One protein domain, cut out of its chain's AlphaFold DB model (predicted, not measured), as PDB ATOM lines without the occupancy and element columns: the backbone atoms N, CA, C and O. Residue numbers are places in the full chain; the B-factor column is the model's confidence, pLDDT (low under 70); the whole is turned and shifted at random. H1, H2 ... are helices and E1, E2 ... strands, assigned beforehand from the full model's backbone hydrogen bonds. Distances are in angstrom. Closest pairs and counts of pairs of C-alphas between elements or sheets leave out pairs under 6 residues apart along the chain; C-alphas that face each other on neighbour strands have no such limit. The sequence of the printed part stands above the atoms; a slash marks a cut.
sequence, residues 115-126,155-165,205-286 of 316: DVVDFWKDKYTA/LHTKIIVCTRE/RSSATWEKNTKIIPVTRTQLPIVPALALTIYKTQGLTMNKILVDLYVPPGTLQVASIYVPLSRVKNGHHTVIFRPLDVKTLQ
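What this domain is: This is residues 115 to 126, 155 to 165 and 205 to 286 of the 316 residues of the protein "Hypothetical protein" of Adineta ricciae (UniProt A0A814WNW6). There is little regular structure: a flat slab, mostly loops, with hairpin E1 E2 toward one end and the two-strand parallel sheet E3 E4, with H2 and H3, toward the other. The 105 printed residues run E1 E2 H1 E3 H2 E4 H3, mixed class, 28 in named elements; it is loose, radius of gyration of the C-alphas 17.2 A, spans 52 by 34 by 17 A.

Where its parts are: Find E1, 206 to 208, from C-alpha 206 at (-10.690, -17.079, -41.373); then E2, 219 to 221; H1, 234 to 237; E3, 245 to 247; H2, 259 to 265, 9.8 A; E4, 274 to 276; H3, 282 to 286, ending at C-alpha 286 at (24.408, -25.142, -26.901).

How they stand to each other: Within hydrogen-bond range see N 219 and O 208, 3.2 A, in antiparallel E1 E2, and N 247 and O 275, 2.8 A, in E3 E4. E3, H2, E4 form a strand-helix-strand unit, parallel strands with a helix between, its crossover right-handed. H1 touches H2, closest C-alphas Ile 234 and Pro 264, 5.8 A. O i to N i+4 pairs within range: H2 2 of 3, H3 0 of 1, with i+3 2 of 2.

The domain as a whole: Cuts omit 127 to 154, gap 18.3 A, and 166 to 204, 34.3 A. Links E2 to H1 and E3 to H2 are long. pLDDT is under 70 at 115 to 126, 155 to 165 and 205 to 216.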
ATOM      1  N   ASP A 115       4.014 -17.627 -52.414       57.56
ATOM      2  CA  ASP A 115       2.831 -17.313 -51.631       57.56
ATOM      3  C   ASP A 115       3.108 -17.638 -50.170       57.56
ATOM      4  O   ASP A 115       3.610 -18.711 -49.823       57.56
ATOM      5  N   VAL A 116       2.783 -16.693 -49.300       47.84
ATOM      6  CA  VAL A 116       2.905 -16.862 -47.858       47.84
ATOM      7  C   VAL A 116       1.517 -16.713 -47.284       47.84
ATOM      8  O   VAL A 116       0.864 -15.687 -47.456       47.84
ATOM      9  N   VAL A 117       1.064 -17.752 -46.594       54.12
ATOM     10  CA  VAL A 117      -0.238 -17.742 -45.938       54.12
ATOM     11  C   VAL A 117      -0.034 -17.408 -44.468       54.12
ATOM     12  O   VAL A 117       0.600 -18.146 -43.708       54.12
ATOM     13  N   ASP A 118      -0.556 -16.255 -44.060       47.66
ATOM     14  CA  ASP A 118      -0.438 -15.778 -42.691       47.66
ATOM     15  C   ASP A 118      -1.663 -16.176 -41.846       47.66
ATOM     16  O   ASP A 118      -2.730 -15.580 -41.952       47.66
ATOM     17  N   PHE A 119      -1.502 -17.188 -40.987       55.31
ATOM     18  CA  PHE A 119      -2.402 -17.464 -39.865       55.31
ATOM     19  C   PHE A 119      -1.848 -16.935 -38.535       55.31
ATOM     20  O   PHE A 119      -0.733 -17.292 -38.142       55.31
ATOM     21  N   TRP A 120      -2.657 -16.183 -37.797       57.28
ATOM     22  CA  TRP A 120      -2.439 -15.894 -36.380       57.28
ATOM     23  C   TRP A 120      -3.749 -16.055 -35.604       57.28
ATOM     24  O   TRP A 120      -4.841 -15.984 -36.169       57.28
ATOM     25  N   LYS A 121      -3.634 -16.298 -34.296       51.59
ATOM     26  CA  LYS A 121      -4.751 -16.234 -33.348       51.59
ATOM     27  C   LYS A 121      -4.497 -15.059 -32.419       51.59
ATOM     28  O   LYS A 121      -3.575 -15.117 -31.608       51.59
ATOM     29  N   ASP A 122      -5.322 -14.028 -32.513       62.12
ATOM     30  CA  ASP A 122      -5.273 -12.938 -31.548       62.12
ATOM     31  C   ASP A 122      -5.926 -13.376 -30.234       62.12
ATOM     32  O   ASP A 122      -7.136 -13.601 -30.157       62.12
ATOM     33  N   LYS A 123      -5.120 -13.485 -29.174       49.59
ATOM     34  CA  LYS A 123      -5.623 -13.609 -27.805       49.59
ATOM     35  C   LYS A 123      -5.806 -12.212 -27.234       49.59
ATOM     36  O   LYS A 123      -4.916 -11.685 -26.575       49.59
ATOM     37  N   TYR A 124      -6.957 -11.606 -27.485       59.38
ATOM     38  CA  TYR A 124      -7.343 -10.452 -26.684       59.38
ATOM     39  C   TYR A 124      -7.855 -10.984 -25.332       59.38
ATOM     40  O   TYR A 124      -8.715 -11.859 -25.290       59.38
ATOM     41  N   THR A 125      -7.332 -10.480 -24.221       47.34
ATOM     42  CA  THR A 125      -7.954 -10.609 -22.900       47.34
ATOM     43  C   THR A 125      -8.571  -9.262 -22.592       47.34
ATOM     44  O   THR A 125      -7.884  -8.283 -22.307       47.34
ATOM     45  N   ALA A 126      -9.890  -9.162 -22.718       49.97
ATOM     46  CA  ALA A 126     -10.548  -7.964 -22.243       49.97
ATOM     47  C   ALA A 126     -10.597  -8.039 -20.724       49.97
ATOM     48  O   ALA A 126     -11.458  -8.710 -20.164       49.97
ATOM     49  N   LEU A 155       5.297  -7.274 -29.614       32.03
ATOM     50  CA  LEU A 155       5.589  -7.908 -30.904       32.03
ATOM     51  C   LEU A 155       7.106  -8.065 -31.049       32.03
ATOM     52  O   LEU A 155       7.799  -7.156 -31.499       32.03
ATOM     53  N   HIS A 156       7.627  -9.242 -30.705       38.22
ATOM     54  CA  HIS A 156       9.005  -9.621 -31.021       38.22
ATOM     55  C   HIS A 156       9.054 -10.301 -32.394       38.22
ATOM     56  O   HIS A 156       8.631 -11.446 -32.548       38.22
ATOM     57  N   THR A 157       9.575  -9.599 -33.405       32.91
ATOM     58  CA  THR A 157       9.652 -10.105 -34.787       32.91
ATOM     59  C   THR A 157      11.092 -10.493 -35.130       32.91
ATOM     60  O   THR A 157      12.007  -9.698 -34.944       32.91
ATOM     61  N   LYS A 158      11.294 -11.716 -35.634       45.97
ATOM     62  CA  LYS A 158      12.568 -12.221 -36.187       45.97
ATOM     63  C   LYS A 158      12.419 -12.342 -37.701       45.97
ATOM     64  O   LYS A 158      11.346 -12.746 -38.137       45.97
ATOM     65  N   ILE A 159      13.436 -11.984 -38.484       39.09
ATOM     66  CA  ILE A 159      13.338 -11.852 -39.947       39.09
ATOM     67  C   ILE A 159      14.254 -12.866 -40.647       39.09
ATOM     68  O   ILE A 159      15.440 -12.961 -40.344       39.09
ATOM     69  N   ILE A 160      13.698 -13.599 -41.610       45.38
ATOM     70  CA  ILE A 160      14.406 -14.477 -42.548       45.38
ATOM     71  C   ILE A 160      14.199 -13.909 -43.946       45.38
ATOM     72  O   ILE A 160      13.059 -13.806 -44.396       45.38
ATOM     73  N   VAL A 161      15.275 -13.564 -44.641       42.50
ATOM     74  CA  VAL A 161      15.219 -13.072 -46.021       42.50
ATOM     75  C   VAL A 161      15.533 -14.228 -46.964       42.50
ATOM     76  O   VAL A 161      16.549 -14.903 -46.814       42.50
ATOM     77  N   CYS A 162      14.657 -14.489 -47.932       39.38
ATOM     78  CA  CYS A 162      14.869 -15.540 -48.930       39.38
ATOM     79  C   CYS A 162      15.327 -14.924 -50.251       39.38
ATOM     80  O   CYS A 162      14.625 -14.089 -50.818       39.38
ATOM     81  N   THR A 163      16.463 -15.375 -50.782       35.56
ATOM     82  CA  THR A 163      16.901 -15.040 -52.143       35.56
ATOM     83  C   THR A 163      16.882 -16.300 -53.003       35.56
ATOM     84  O   THR A 163      17.253 -17.387 -52.561       35.56
ATOM     85  N   ARG A 164      16.408 -16.196 -54.248       34.91
ATOM     86  CA  ARG A 164      16.475 -17.297 -55.218       34.91
ATOM     87  C   ARG A 164      17.208 -16.822 -56.465       34.91
ATOM     88  O   ARG A 164      16.586 -16.276 -57.368       34.91
ATOM     89  N   GLU A 165      18.511 -17.066 -56.520       35.78
ATOM     90  CA  GLU A 165      19.287 -16.964 -57.761       35.78
ATOM     91  C   GLU A 165      19.230 -18.281 -58.539       35.78
ATOM     92  O   GLU A 165      19.256 -19.360 -57.941       35.78
ATOM     93  N   ARG A 205     -11.633 -17.211 -45.855       36.41
ATOM     94  CA  ARG A 205     -12.479 -16.804 -44.734       36.41
ATOM     95  C   ARG A 205     -11.918 -17.428 -43.459       36.41
ATOM     96  O   ARG A 205     -12.205 -18.579 -43.151       36.41
ATOM     97  N   SER A 206     -11.101 -16.685 -42.723       45.19
ATOM     98  CA  SER A 206     -10.690 -17.079 -41.373       45.19
ATOM     99  C   SER A 206     -11.748 -16.615 -40.371       45.19
ATOM    100  O   SER A 206     -12.055 -15.424 -40.312       45.19
ATOM    101  N   SER A 207     -12.311 -17.552 -39.606       38.62
ATOM    102  CA  SER A 207     -13.237 -17.276 -38.504       38.62
ATOM    103  C   SER A 207     -12.521 -17.536 -37.183       38.62
ATOM    104  O   SER A 207     -11.935 -18.605 -37.003       38.62
ATOM    105  N   ALA A 208     -12.550 -16.567 -36.273       50.59
ATOM    106  CA  ALA A 208     -12.083 -16.741 -34.904       50.59
ATOM    107  C   ALA A 208     -13.250 -16.491 -33.946       50.59
ATOM    108  O   ALA A 208     -13.951 -15.485 -34.056       50.59
ATOM    109  N   THR A 209     -13.458 -17.426 -33.024       39.72
ATOM    110  CA  THR A 209     -14.425 -17.322 -31.933       39.72
ATOM    111  C   THR A 209     -13.760 -16.672 -30.725       39.72
ATOM    112  O   THR A 209     -12.637 -17.018 -30.359       39.72
ATOM    113  N   TRP A 210     -14.442 -15.699 -30.127       46.34
ATOM    114  CA  TRP A 210     -13.905 -14.901 -29.032       46.34
ATOM    115  C   TRP A 210     -14.853 -14.924 -27.835       46.34
ATOM    116  O   TRP A 210     -15.971 -14.440 -27.959       46.34
ATOM    117  N   GLU A 211     -14.431 -15.459 -26.686       40.72
ATOM    118  CA  GLU A 211     -15.247 -15.498 -25.464       40.72
ATOM    119  C   GLU A 211     -15.120 -14.199 -24.658       40.72
ATOM    120  O   GLU A 211     -14.099 -13.928 -24.028       40.72
ATOM    121  N   LYS A 212     -16.189 -13.397 -24.645       42.72
ATOM    122  CA  LYS A 212     -16.405 -12.325 -23.664       42.72
ATOM    123  C   LYS A 212     -17.696 -12.655 -22.949       42.72
ATOM    124  O   LYS A 212     -18.701 -12.732 -23.641       42.72
ATOM    125  N   ASN A 213     -17.681 -12.846 -21.627       50.56
ATOM    126  CA  ASN A 213     -18.889 -13.029 -20.807       50.56
ATOM    127  C   ASN A 213     -19.975 -13.856 -21.529       50.56
ATOM    128  O   ASN A 213     -20.914 -13.287 -22.076       50.56
ATOM    129  N   THR A 214     -19.746 -15.172 -21.634       58.00
ATOM    130  CA  THR A 214     -20.607 -16.198 -22.275       58.00
ATOM    131  C   THR A 214     -21.049 -15.969 -23.728       58.00
ATOM    132  O   THR A 214     -21.660 -16.863 -24.313       58.00
ATOM    133  N   LYS A 215     -20.708 -14.846 -24.373       50.47
ATOM    134  CA  LYS A 215     -21.123 -14.554 -25.748       50.47
ATOM    135  C   LYS A 215     -19.926 -14.532 -26.690       50.47
ATOM    136  O   LYS A 215     -19.079 -13.640 -26.651       50.47
ATOM    137  N   ILE A 216     -19.880 -15.543 -27.554       68.88
ATOM    138  CA  ILE A 216     -18.864 -15.675 -28.591       68.88
ATOM    139  C   ILE A 216     -19.139 -14.649 -29.699       68.88
ATOM    140  O   ILE A 216     -20.166 -14.740 -30.369       68.88
ATOM    141  N   ILE A 217     -18.233 -13.687 -29.917       74.12
ATOM    142  CA  ILE A 217     -18.325 -12.756 -31.057       74.12
ATOM    143  C   ILE A 217     -17.412 -13.264 -32.180       74.12
ATOM    144  O   ILE A 217     -16.191 -13.249 -32.011       74.12
ATOM    145  N   PRO A 218     -17.958 -13.719 -33.323       73.00
ATOM    146  CA  PRO A 218     -17.144 -14.104 -34.463       73.00
ATOM    147  C   PRO A 218     -16.583 -12.853 -35.147       73.00
ATOM    148  O   PRO A 218     -17.336 -11.985 -35.589       73.00
ATOM    149  N   VAL A 219     -15.258 -12.772 -35.269       79.50
ATOM    150  CA  VAL A 219     -14.601 -11.751 -36.098       79.50
ATOM    151  C   VAL A 219     -14.246 -12.377 -37.440       79.50
ATOM    152  O   VAL A 219     -13.567 -13.404 -37.498       79.50
ATOM    153  N   THR A 220     -14.700 -11.754 -38.525       78.06
ATOM    154  CA  THR A 220     -14.361 -12.143 -39.896       78.06
ATOM    155  C   THR A 220     -13.453 -11.095 -40.528       78.06
ATOM    156  O   THR A 220     -13.646  -9.892 -40.363       78.06
ATOM    157  N   ARG A 221     -12.448 -11.557 -41.275       78.06
ATOM    158  CA  ARG A 221     -11.585 -10.707 -42.100       78.06
ATOM    159  C   ARG A 221     -11.727 -11.126 -43.556       78.06
ATOM    160  O   ARG A 221     -11.585 -12.308 -43.865       78.06
ATOM    161  N   THR A 222     -11.968 -10.156 -44.431       81.94
ATOM    162  CA  THR A 222     -11.938 -10.341 -45.884       81.94
ATOM    163  C   THR A 222     -10.685  -9.659 -46.404       81.94
ATOM    164  O   THR A 222     -10.568  -8.440 -46.349       81.94
ATOM    165  N   GLN A 223      -9.719 -10.455 -46.841       84.94
ATOM    166  CA  GLN A 223      -8.475  -9.982 -47.437       84.94
ATOM    167  C   GLN A 223      -8.005 -10.982 -48.487       84.94
ATOM    168  O   GLN A 223      -8.331 -12.169 -48.395       84.94
ATOM    169  N   LEU A 224      -7.206 -10.524 -49.450       73.25
ATOM    170  CA  LEU A 224      -6.465 -11.445 -50.304       73.25
ATOM    171  C   LEU A 224      -5.467 -12.232 -49.430       73.25
ATOM    172  O   LEU A 224      -4.824 -11.626 -48.568       73.25
ATOM    173  N   PRO A 225      -5.323 -13.556 -49.620       79.50
ATOM    174  CA  PRO A 225      -4.401 -14.402 -48.858       79.50
ATOM    175  C   PRO A 225      -2.948 -14.216 -49.319       79.50
ATOM    176  O   PRO A 225      -2.238 -15.182 -49.570       79.50
ATOM    177  N   ILE A 226      -2.521 -12.966 -49.476       79.31
ATOM    178  CA  ILE A 226      -1.192 -12.589 -49.944       79.31
ATOM    179  C   ILE A 226      -0.552 -11.670 -48.909       79.31
ATOM    180  O   ILE A 226      -1.178 -10.731 -48.415       79.31
ATOM    181  N   VAL A 227       0.709 -11.930 -48.587       75.56
ATOM    182  CA  VAL A 227       1.552 -11.030 -47.795       75.56
ATOM    183  C   VAL A 227       2.913 -10.903 -48.481       75.56
ATOM    184  O   VAL A 227       3.352 -11.857 -49.127       75.56
ATOM    185  N   PRO A 228       3.598  -9.751 -48.376       77.75
ATOM    186  CA  PRO A 228       4.957  -9.618 -48.888       77.75
ATOM    187  C   PRO A 228       5.869 -10.711 -48.312       77.75
ATOM    188  O   PRO A 228       5.998 -10.840 -47.098       77.75
ATOM    189  N   ALA A 229       6.507 -11.489 -49.188       81.06
ATOM    190  CA  ALA A 229       7.291 -12.670 -48.816       81.06
ATOM    191  C   ALA A 229       8.812 -12.430 -48.779       81.06
ATOM    192  O   ALA A 229       9.587 -13.381 -48.715       81.06
ATOM    193  N   LEU A 230       9.260 -11.171 -48.841       77.69
ATOM    194  CA  LEU A 230      10.691 -10.842 -48.839       77.69
ATOM    195  C   LEU A 230      11.364 -11.189 -47.503       77.69
ATOM    196  O   LEU A 230      12.541 -11.537 -47.470       77.69
ATOM    197  N   ALA A 231      10.596 -11.092 -46.418       87.31
ATOM    198  CA  ALA A 231      11.014 -11.320 -45.047       87.31
ATOM    199  C   ALA A 231       9.958 -12.177 -44.341       87.31
ATOM    200  O   ALA A 231       8.792 -11.792 -44.270       87.31
ATOM    201  N   LEU A 232      10.360 -13.327 -43.807       89.25
ATOM    202  CA  LEU A 232       9.474 -14.247 -43.105       89.25
ATOM    203  C   LEU A 232       9.876 -14.400 -41.653       89.25
ATOM    204  O   LEU A 232      11.057 -14.450 -41.317       89.25
ATOM    205  N   THR A 233       8.879 -14.504 -40.782       90.31
ATOM    206  CA  THR A 233       9.146 -14.818 -39.384       90.31
ATOM    207  C   THR A 233       9.474 -16.291 -39.225       90.31
ATOM    208  O   THR A 233       8.975 -17.133 -39.968       90.31
ATOM    209  N   ILE A 234      10.279 -16.625 -38.216       90.12
ATOM    210  CA  ILE A 234      10.641 -18.020 -37.914       90.12
ATOM    211  C   ILE A 234       9.399 -18.912 -37.830       90.12
ATOM    212  O   ILE A 234       9.360 -19.982 -38.435       90.12
ATOM    213  N   TYR A 235       8.360 -18.426 -37.151       88.56
ATOM    214  CA  TYR A 235       7.091 -19.131 -37.025       88.56
ATOM    215  C   TYR A 235       6.432 -19.393 -38.388       88.56
ATOM    216  O   TYR A 235       5.942 -20.490 -38.631       88.56
ATOM    217  N   LYS A 236       6.484 -18.427 -39.316       87.00
ATOM    218  CA  LYS A 236       5.957 -18.586 -40.683       87.00
ATOM    219  C   LYS A 236       6.766 -19.531 -41.542       87.00
ATOM    220  O   LYS A 236       6.220 -20.133 -42.458       87.00
ATOM    221  N   THR A 237       8.054 -19.658 -41.262       91.38
ATOM    222  CA  THR A 237       8.904 -20.590 -42.001       91.38
ATOM    223  C   THR A 237       8.748 -22.036 -41.549       91.38
ATOM    224  O   THR A 237       9.204 -22.937 -42.252       91.38
ATOM    225  N   GLN A 238       8.093 -22.296 -40.415       91.50
ATOM    226  CA  GLN A 238       7.903 -23.653 -39.918       91.50
ATOM    227  C   GLN A 238       7.133 -24.510 -40.937       91.50
ATOM    228  O   GLN A 238       6.053 -24.148 -41.388       91.50
ATOM    229  N   GLY A 239       7.713 -25.655 -41.304       91.06
ATOM    230  CA  GLY A 239       7.151 -26.556 -42.318       91.06
ATOM    231  C   GLY A 239       7.507 -26.193 -43.764       91.06
ATOM    232  O   GLY A 239       7.281 -27.004 -44.656       91.06
ATOM    233  N   LEU A 240       8.128 -25.036 -44.013       91.38
ATOM    234  CA  LEU A 240       8.619 -24.675 -45.344       91.38
ATOM    235  C   LEU A 240       9.997 -25.294 -45.608       91.38
ATOM    236  O   LEU A 240      10.819 -25.410 -44.696       91.38
ATOM    237  N   THR A 241      10.246 -25.668 -46.866       94.25
ATOM    238  CA  THR A 241      11.582 -25.998 -47.385       94.25
ATOM    239  C   THR A 241      12.009 -24.893 -48.346       94.25
ATOM    240  O   THR A 241      11.288 -24.570 -49.287       94.25
ATOM    241  N   MET A 242      13.172 -24.305 -48.102       93.19
ATOM    242  CA  MET A 242      13.717 -23.152 -48.810       93.19
ATOM    243  C   MET A 242      15.014 -23.537 -49.523       93.19
ATOM    244  O   MET A 242      15.757 -24.407 -49.071       93.19
ATOM    245  N   ASN A 243      15.291 -22.892 -50.659       93.62
ATOM    246  CA  ASN A 243      16.487 -23.202 -51.446       93.62
ATOM    247  C   ASN A 243      17.737 -22.538 -50.874       93.62
ATOM    248  O   ASN A 243      18.742 -23.221 -50.730       93.62
ATOM    249  N   LYS A 244      17.657 -21.236 -50.572       92.75
ATOM    250  CA  LYS A 244      18.695 -20.424 -49.927       92.75
ATOM    251  C   LYS A 244      18.033 -19.463 -48.941       92.75
ATOM    252  O   LYS A 244      16.936 -18.972 -49.219       92.75
ATOM    253  N   ILE A 245      18.679 -19.215 -47.808       94.19
ATOM    254  CA  ILE A 245      18.172 -18.331 -46.756       94.19
ATOM    255  C   ILE A 245      19.276 -17.417 -46.230       94.19
ATOM    256  O   ILE A 245      20.424 -17.827 -46.065       94.19
ATOM    257  N   LEU A 246      18.893 -16.186 -45.915       95.06
ATOM    258  CA  LEU A 246      19.645 -15.266 -45.077       95.06
ATOM    259  C   LEU A 246      18.902 -15.154 -43.743       95.06
ATOM    260  O   LEU A 246      17.758 -14.694 -43.696       95.06
ATOM    261  N   VAL A 247      19.530 -15.607 -42.663       94.31
ATOM    262  CA  VAL A 247      18.908 -15.681 -41.338       94.31
ATOM    263  C   VAL A 247      19.521 -14.638 -40.418       94.31
ATOM    264  O   VAL A 247      20.733 -14.629 -40.201       94.31
ATOM    265  N   ASP A 248      18.678 -13.801 -39.816       93.12
ATOM    266  CA  ASP A 248      19.078 -12.959 -38.693       93.12
ATOM    267  C   ASP A 248      18.750 -13.663 -37.370       93.12
ATOM    268  O   ASP A 248      17.599 -13.711 -36.928       93.12
ATOM    269  N   LEU A 249      19.780 -14.239 -36.743       89.50
ATOM    270  CA  LEU A 249      19.678 -14.938 -35.460       89.50
ATOM    271  C   LEU A 249      19.841 -14.002 -34.254       89.50
ATOM    272  O   LEU A 249      20.209 -14.465 -33.178       89.50
ATOM    273  N   TYR A 250      19.570 -12.701 -34.390       86.50
ATOM    274  CA  TYR A 250      19.614 -11.793 -33.246       86.50
ATOM    275  C   TYR A 250      18.685 -12.256 -32.116       86.50
ATOM    276  O   TYR A 250      17.466 -12.395 -32.274       86.50
ATOM    277  N   VAL A 251      19.288 -12.482 -30.953       77.75
ATOM    278  CA  VAL A 251      18.589 -12.851 -29.729       77.75
ATOM    279  C   VAL A 251      18.491 -11.607 -28.852       77.75
ATOM    280  O   VAL A 251      19.518 -11.159 -28.341       77.75
ATOM    281  N   PRO A 252      17.292 -11.027 -28.663       79.88
ATOM    282  CA  PRO A 252      17.126 -10.001 -27.645       79.88
ATOM    283  C   PRO A 252      17.390 -10.609 -26.255       79.88
ATOM    284  O   PRO A 252      17.131 -11.801 -26.058       79.88
ATOM    285  N   PRO A 253      17.883  -9.820 -25.284       79.31
ATOM    286  CA  PRO A 253      18.089 -10.292 -23.917       79.31
ATOM    287  C   PRO A 253      16.775 -10.851 -23.345       79.31
ATOM    288  O   PRO A 253      15.758 -10.161 -23.325       79.31
ATOM    289  N   GLY A 254      16.781 -12.121 -22.930       83.75
ATOM    290  CA  GLY A 254      15.587 -12.834 -22.473       83.75
ATOM    291  C   GLY A 254      15.701 -14.354 -22.613       83.75
ATOM    292  O   GLY A 254      16.774 -14.894 -22.888       83.75
ATOM    293  N   THR A 255      14.585 -15.062 -22.421       78.25
ATOM    294  CA  THR A 255      14.518 -16.521 -22.568       78.25
ATOM    295  C   THR A 255      14.568 -16.922 -24.040       78.25
ATOM    296  O   THR A 255      13.618 -16.756 -24.806       78.25
ATOM    297  N   LEU A 256      15.702 -17.484 -24.453       81.25
ATOM    298  CA  LEU A 256      15.871 -17.997 -25.801       81.25
ATOM    299  C   LEU A 256      15.277 -19.403 -25.916       81.25
ATOM    300  O   LEU A 256      15.719 -20.342 -25.264       81.25
ATOM    301  N   GLN A 257      14.272 -19.557 -26.775       86.56
ATOM    302  CA  GLN A 257      13.714 -20.871 -27.094       86.56
ATOM    303  C   GLN A 257      14.571 -21.569 -28.155       86.56
ATOM    304  O   GLN A 257      14.847 -20.972 -29.195       86.56
ATOM    305  N   VAL A 258      14.890 -22.854 -27.960       87.50
ATOM    306  CA  VAL A 258      15.638 -23.699 -28.921       87.50
ATOM    307  C   VAL A 258      15.059 -23.614 -30.343       87.50
ATOM    308  O   VAL A 258      15.787 -23.482 -31.330       87.50
ATOM    309  N   ALA A 259      13.727 -23.591 -30.453       87.19
ATOM    310  CA  ALA A 259      13.019 -23.489 -31.729       87.19
ATOM    311  C   ALA A 259      13.371 -22.216 -32.522       87.19
ATOM    312  O   ALA A 259      13.360 -22.236 -33.749       87.19
ATOM    313  N   SER A 260      13.748 -21.125 -31.849       89.38
ATOM    314  CA  SER A 260      14.149 -19.875 -32.506       89.38
ATOM    315  C   SER A 260      15.450 -19.971 -33.305       89.38
ATOM    316  O   SER A 260      15.763 -19.041 -34.036       89.38
ATOM    317  N   ILE A 261      16.227 -21.037 -33.149       91.19
ATOM    318  CA  ILE A 261      17.493 -21.219 -33.871       91.19
ATOM    319  C   ILE A 261      17.377 -22.418 -34.794       91.19
ATOM    320  O   ILE A 261      17.682 -22.336 -35.980       91.19
ATOM    321  N   TYR A 262      16.857 -23.522 -34.265       92.50
ATOM    322  CA  TYR A 262      16.716 -24.753 -35.026       92.50
ATOM    323  C   TYR A 262      15.741 -24.612 -36.204       92.50
ATOM    324  O   TYR A 262      16.030 -25.078 -37.309       92.50
ATOM    325  N   VAL A 263      14.591 -23.955 -36.007       94.06
ATOM    326  CA  VAL A 263      13.579 -23.823 -37.066       94.06
ATOM    327  C   VAL A 263      14.130 -23.105 -38.298       94.06
ATOM    328  O   VAL A 263      14.055 -23.725 -39.354       94.06
ATOM    329  N   PRO A 264      14.709 -21.886 -38.232       94.00
ATOM    330  CA  PRO A 264      15.206 -21.220 -39.436       94.00
ATOM    331  C   PRO A 264      16.342 -21.994 -40.116       94.00
ATOM    332  O   PRO A 264      16.345 -22.111 -41.338       94.00
ATOM    333  N   LEU A 265      17.271 -22.572 -39.347       94.62
ATOM    334  CA  LEU A 265      18.422 -23.294 -39.906       94.62
ATOM    335  C   LEU A 265      18.021 -24.603 -40.602       94.62
ATOM    336  O   LEU A 265      18.618 -24.972 -41.607       94.62
ATOM    337  N   SER A 266      16.970 -25.271 -40.121       95.62
ATOM    338  CA  SER A 266      16.442 -26.505 -40.722       95.62
ATOM    339  C   SER A 266      15.568 -26.278 -41.962       95.62
ATOM    340  O   SER A 266      15.007 -27.236 -42.492       95.62
ATOM    341  N   ARG A 267      15.392 -25.030 -42.429       95.38
ATOM    342  CA  ARG A 267      14.567 -24.755 -43.620       95.38
ATOM    343  C   ARG A 267      15.295 -25.049 -44.928       95.38
ATOM    344  O   ARG A 267      14.622 -25.216 -45.939       95.38
ATOM    345  N   VAL A 268      16.625 -25.116 -44.936       96.06
ATOM    346  CA  VAL A 268      17.409 -25.471 -46.130       96.06
ATOM    347  C   VAL A 268      17.916 -26.905 -46.068       96.06
ATOM    348  O   VAL A 268      18.123 -27.462 -44.996       96.06
ATOM    349  N   LYS A 269      18.163 -27.492 -47.243       95.12
ATOM    350  CA  LYS A 269      18.733 -28.843 -47.358       95.12
ATOM    351  C   LYS A 269      20.249 -28.884 -47.142       95.12
ATOM    352  O   LYS A 269      20.754 -29.873 -46.634       95.12
ATOM    353  N   ASN A 270      20.956 -27.820 -47.530       96.25
ATOM    354  CA  ASN A 270      22.417 -27.756 -47.519       96.25
ATOM    355  C   ASN A 270      22.894 -26.575 -46.670       96.25
ATOM    356  O   ASN A 270      22.403 -25.461 -46.847       96.25
ATOM    357  N   GLY A 271      23.904 -26.790 -45.823       94.00
ATOM    358  CA  GLY A 271      24.480 -25.730 -44.985       94.00
ATOM    359  C   GLY A 271      25.036 -24.547 -45.789       94.00
ATOM    360  O   GLY A 271      24.829 -23.403 -45.404       94.00
ATOM    361  N   HIS A 272      25.631 -24.806 -46.962       95.94
ATOM    362  CA  HIS A 272      26.149 -23.771 -47.875       95.94
ATOM    363  C   HIS A 272      25.075 -22.822 -48.429       95.94
ATOM    364  O   HIS A 272      25.397 -21.784 -48.997       95.94
ATOM    365  N   HIS A 273      23.795 -23.176 -48.298       95.19
ATOM    366  CA  HIS A 273      22.679 -22.338 -48.724       95.19
ATOM    367  C   HIS A 273      22.122 -21.455 -47.595       95.19
ATOM    368  O   HIS A 273      21.140 -20.742 -47.807       95.19
ATOM    369  N   THR A 274      22.736 -21.489 -46.412       95.31
ATOM    370  CA  THR A 274      22.409 -20.611 -45.290       95.31
ATOM    371  C   THR A 274      23.507 -19.586 -45.100       95.31
ATOM    372  O   THR A 274      24.668 -19.933 -44.902       95.31
ATOM    373  N   VAL A 275      23.119 -18.316 -45.072       95.38
ATOM    374  CA  VAL A 275      23.975 -17.227 -44.608       95.38
ATOM    375  C   VAL A 275      23.399 -16.708 -43.295       95.38
ATOM    376  O   VAL A 275      22.215 -16.386 -43.216       95.38
ATOM    377  N   ILE A 276      24.222 -16.638 -42.250       94.75
ATOM    378  CA  ILE A 276      23.834 -16.030 -40.975       94.75
ATOM    379  C   ILE A 276      24.295 -14.577 -41.016       94.75
ATOM    380  O   ILE A 276      25.478 -14.305 -41.191       94.75
ATOM    381  N   PHE A 277      23.352 -13.643 -40.897       92.88
ATOM    382  CA  PHE A 277      23.605 -12.223 -41.145       92.88
ATOM    383  C   PHE A 277      24.565 -11.584 -40.128       92.88
ATOM    384  O   PHE A 277      25.278 -10.641 -40.456       92.88
ATOM    385  N   ARG A 278      24.595 -12.093 -38.891       92.31
ATOM    386  CA  ARG A 278      25.434 -11.581 -37.797       92.31
ATOM    387  C   ARG A 278      26.351 -12.684 -37.262       92.31
ATOM    388  O   ARG A 278      25.992 -13.856 -37.384       92.31
ATOM    389  N   PRO A 279      27.482 -12.337 -36.617       92.88
ATOM    390  CA  PRO A 279      28.294 -13.314 -35.901       92.88
ATOM    391  C   PRO A 279      27.436 -14.099 -34.904       92.88
ATOM    392  O   PRO A 279      26.771 -13.517 -34.046       92.88
ATOM    393  N   LEU A 280      27.418 -15.422 -35.053       88.62
ATOM    394  CA  LEU A 280      26.678 -16.317 -34.176       88.62
ATOM    395  C   LEU A 280      27.543 -16.658 -32.961       88.62
ATOM    396  O   LEU A 280      28.614 -17.242 -33.120       88.62
ATOM    397  N   ASP A 281      27.071 -16.347 -31.754       90.38
ATOM    398  CA  ASP A 281      27.701 -16.870 -30.541       90.38
ATOM    399  C   ASP A 281      27.433 -18.381 -30.458       90.38
ATOM    400  O   ASP A 281      26.282 -18.819 -30.390       90.38
ATOM    401  N   VAL A 282      28.495 -19.186 -30.464       89.38
ATOM    402  CA  VAL A 282      28.428 -20.655 -30.407       89.38
ATOM    403  C   VAL A 282      27.684 -21.138 -29.158       89.38
ATOM    404  O   VAL A 282      27.003 -22.162 -29.216       89.38
ATOM    405  N   LYS A 283      27.713 -20.382 -28.054       89.44
ATOM    406  CA  LYS A 283      26.943 -20.701 -26.838       89.44
ATOM    407  C   LYS A 283      25.441 -20.762 -27.105       89.44
ATOM    408  O   LYS A 283      24.730 -21.556 -26.498       89.44
ATOM    409  N   THR A 284      24.964 -19.980 -28.069       85.94
ATOM    410  CA  THR A 284      23.563 -19.964 -28.501       85.94
ATOM    411  C   THR A 284      23.132 -21.307 -29.105       85.94
ATOM    412  O   THR A 284      21.973 -21.695 -28.984       85.94
ATOM    413  N   LEU A 285      24.059 -22.043 -29.731       87.50
ATOM    414  CA  LEU A 285      23.804 -23.381 -30.279       87.50
ATOM    415  C   LEU A 285      23.778 -24.471 -29.202       87.50
ATOM    416  O   LEU A 285      23.236 -25.544 -29.441       87.50
ATOM    417  N   GLN A 286      24.329 -24.198 -28.019       90.12
ATOM    418  CA  GLN A 286      24.408 -25.142 -26.901       90.12
ATOM    419  C   GLN A 286      23.170 -25.092 -25.993       90.12
ATOM    420  O   GLN A 286      23.198 -25.589 -24.866       90.12
TER     421      GLN A 286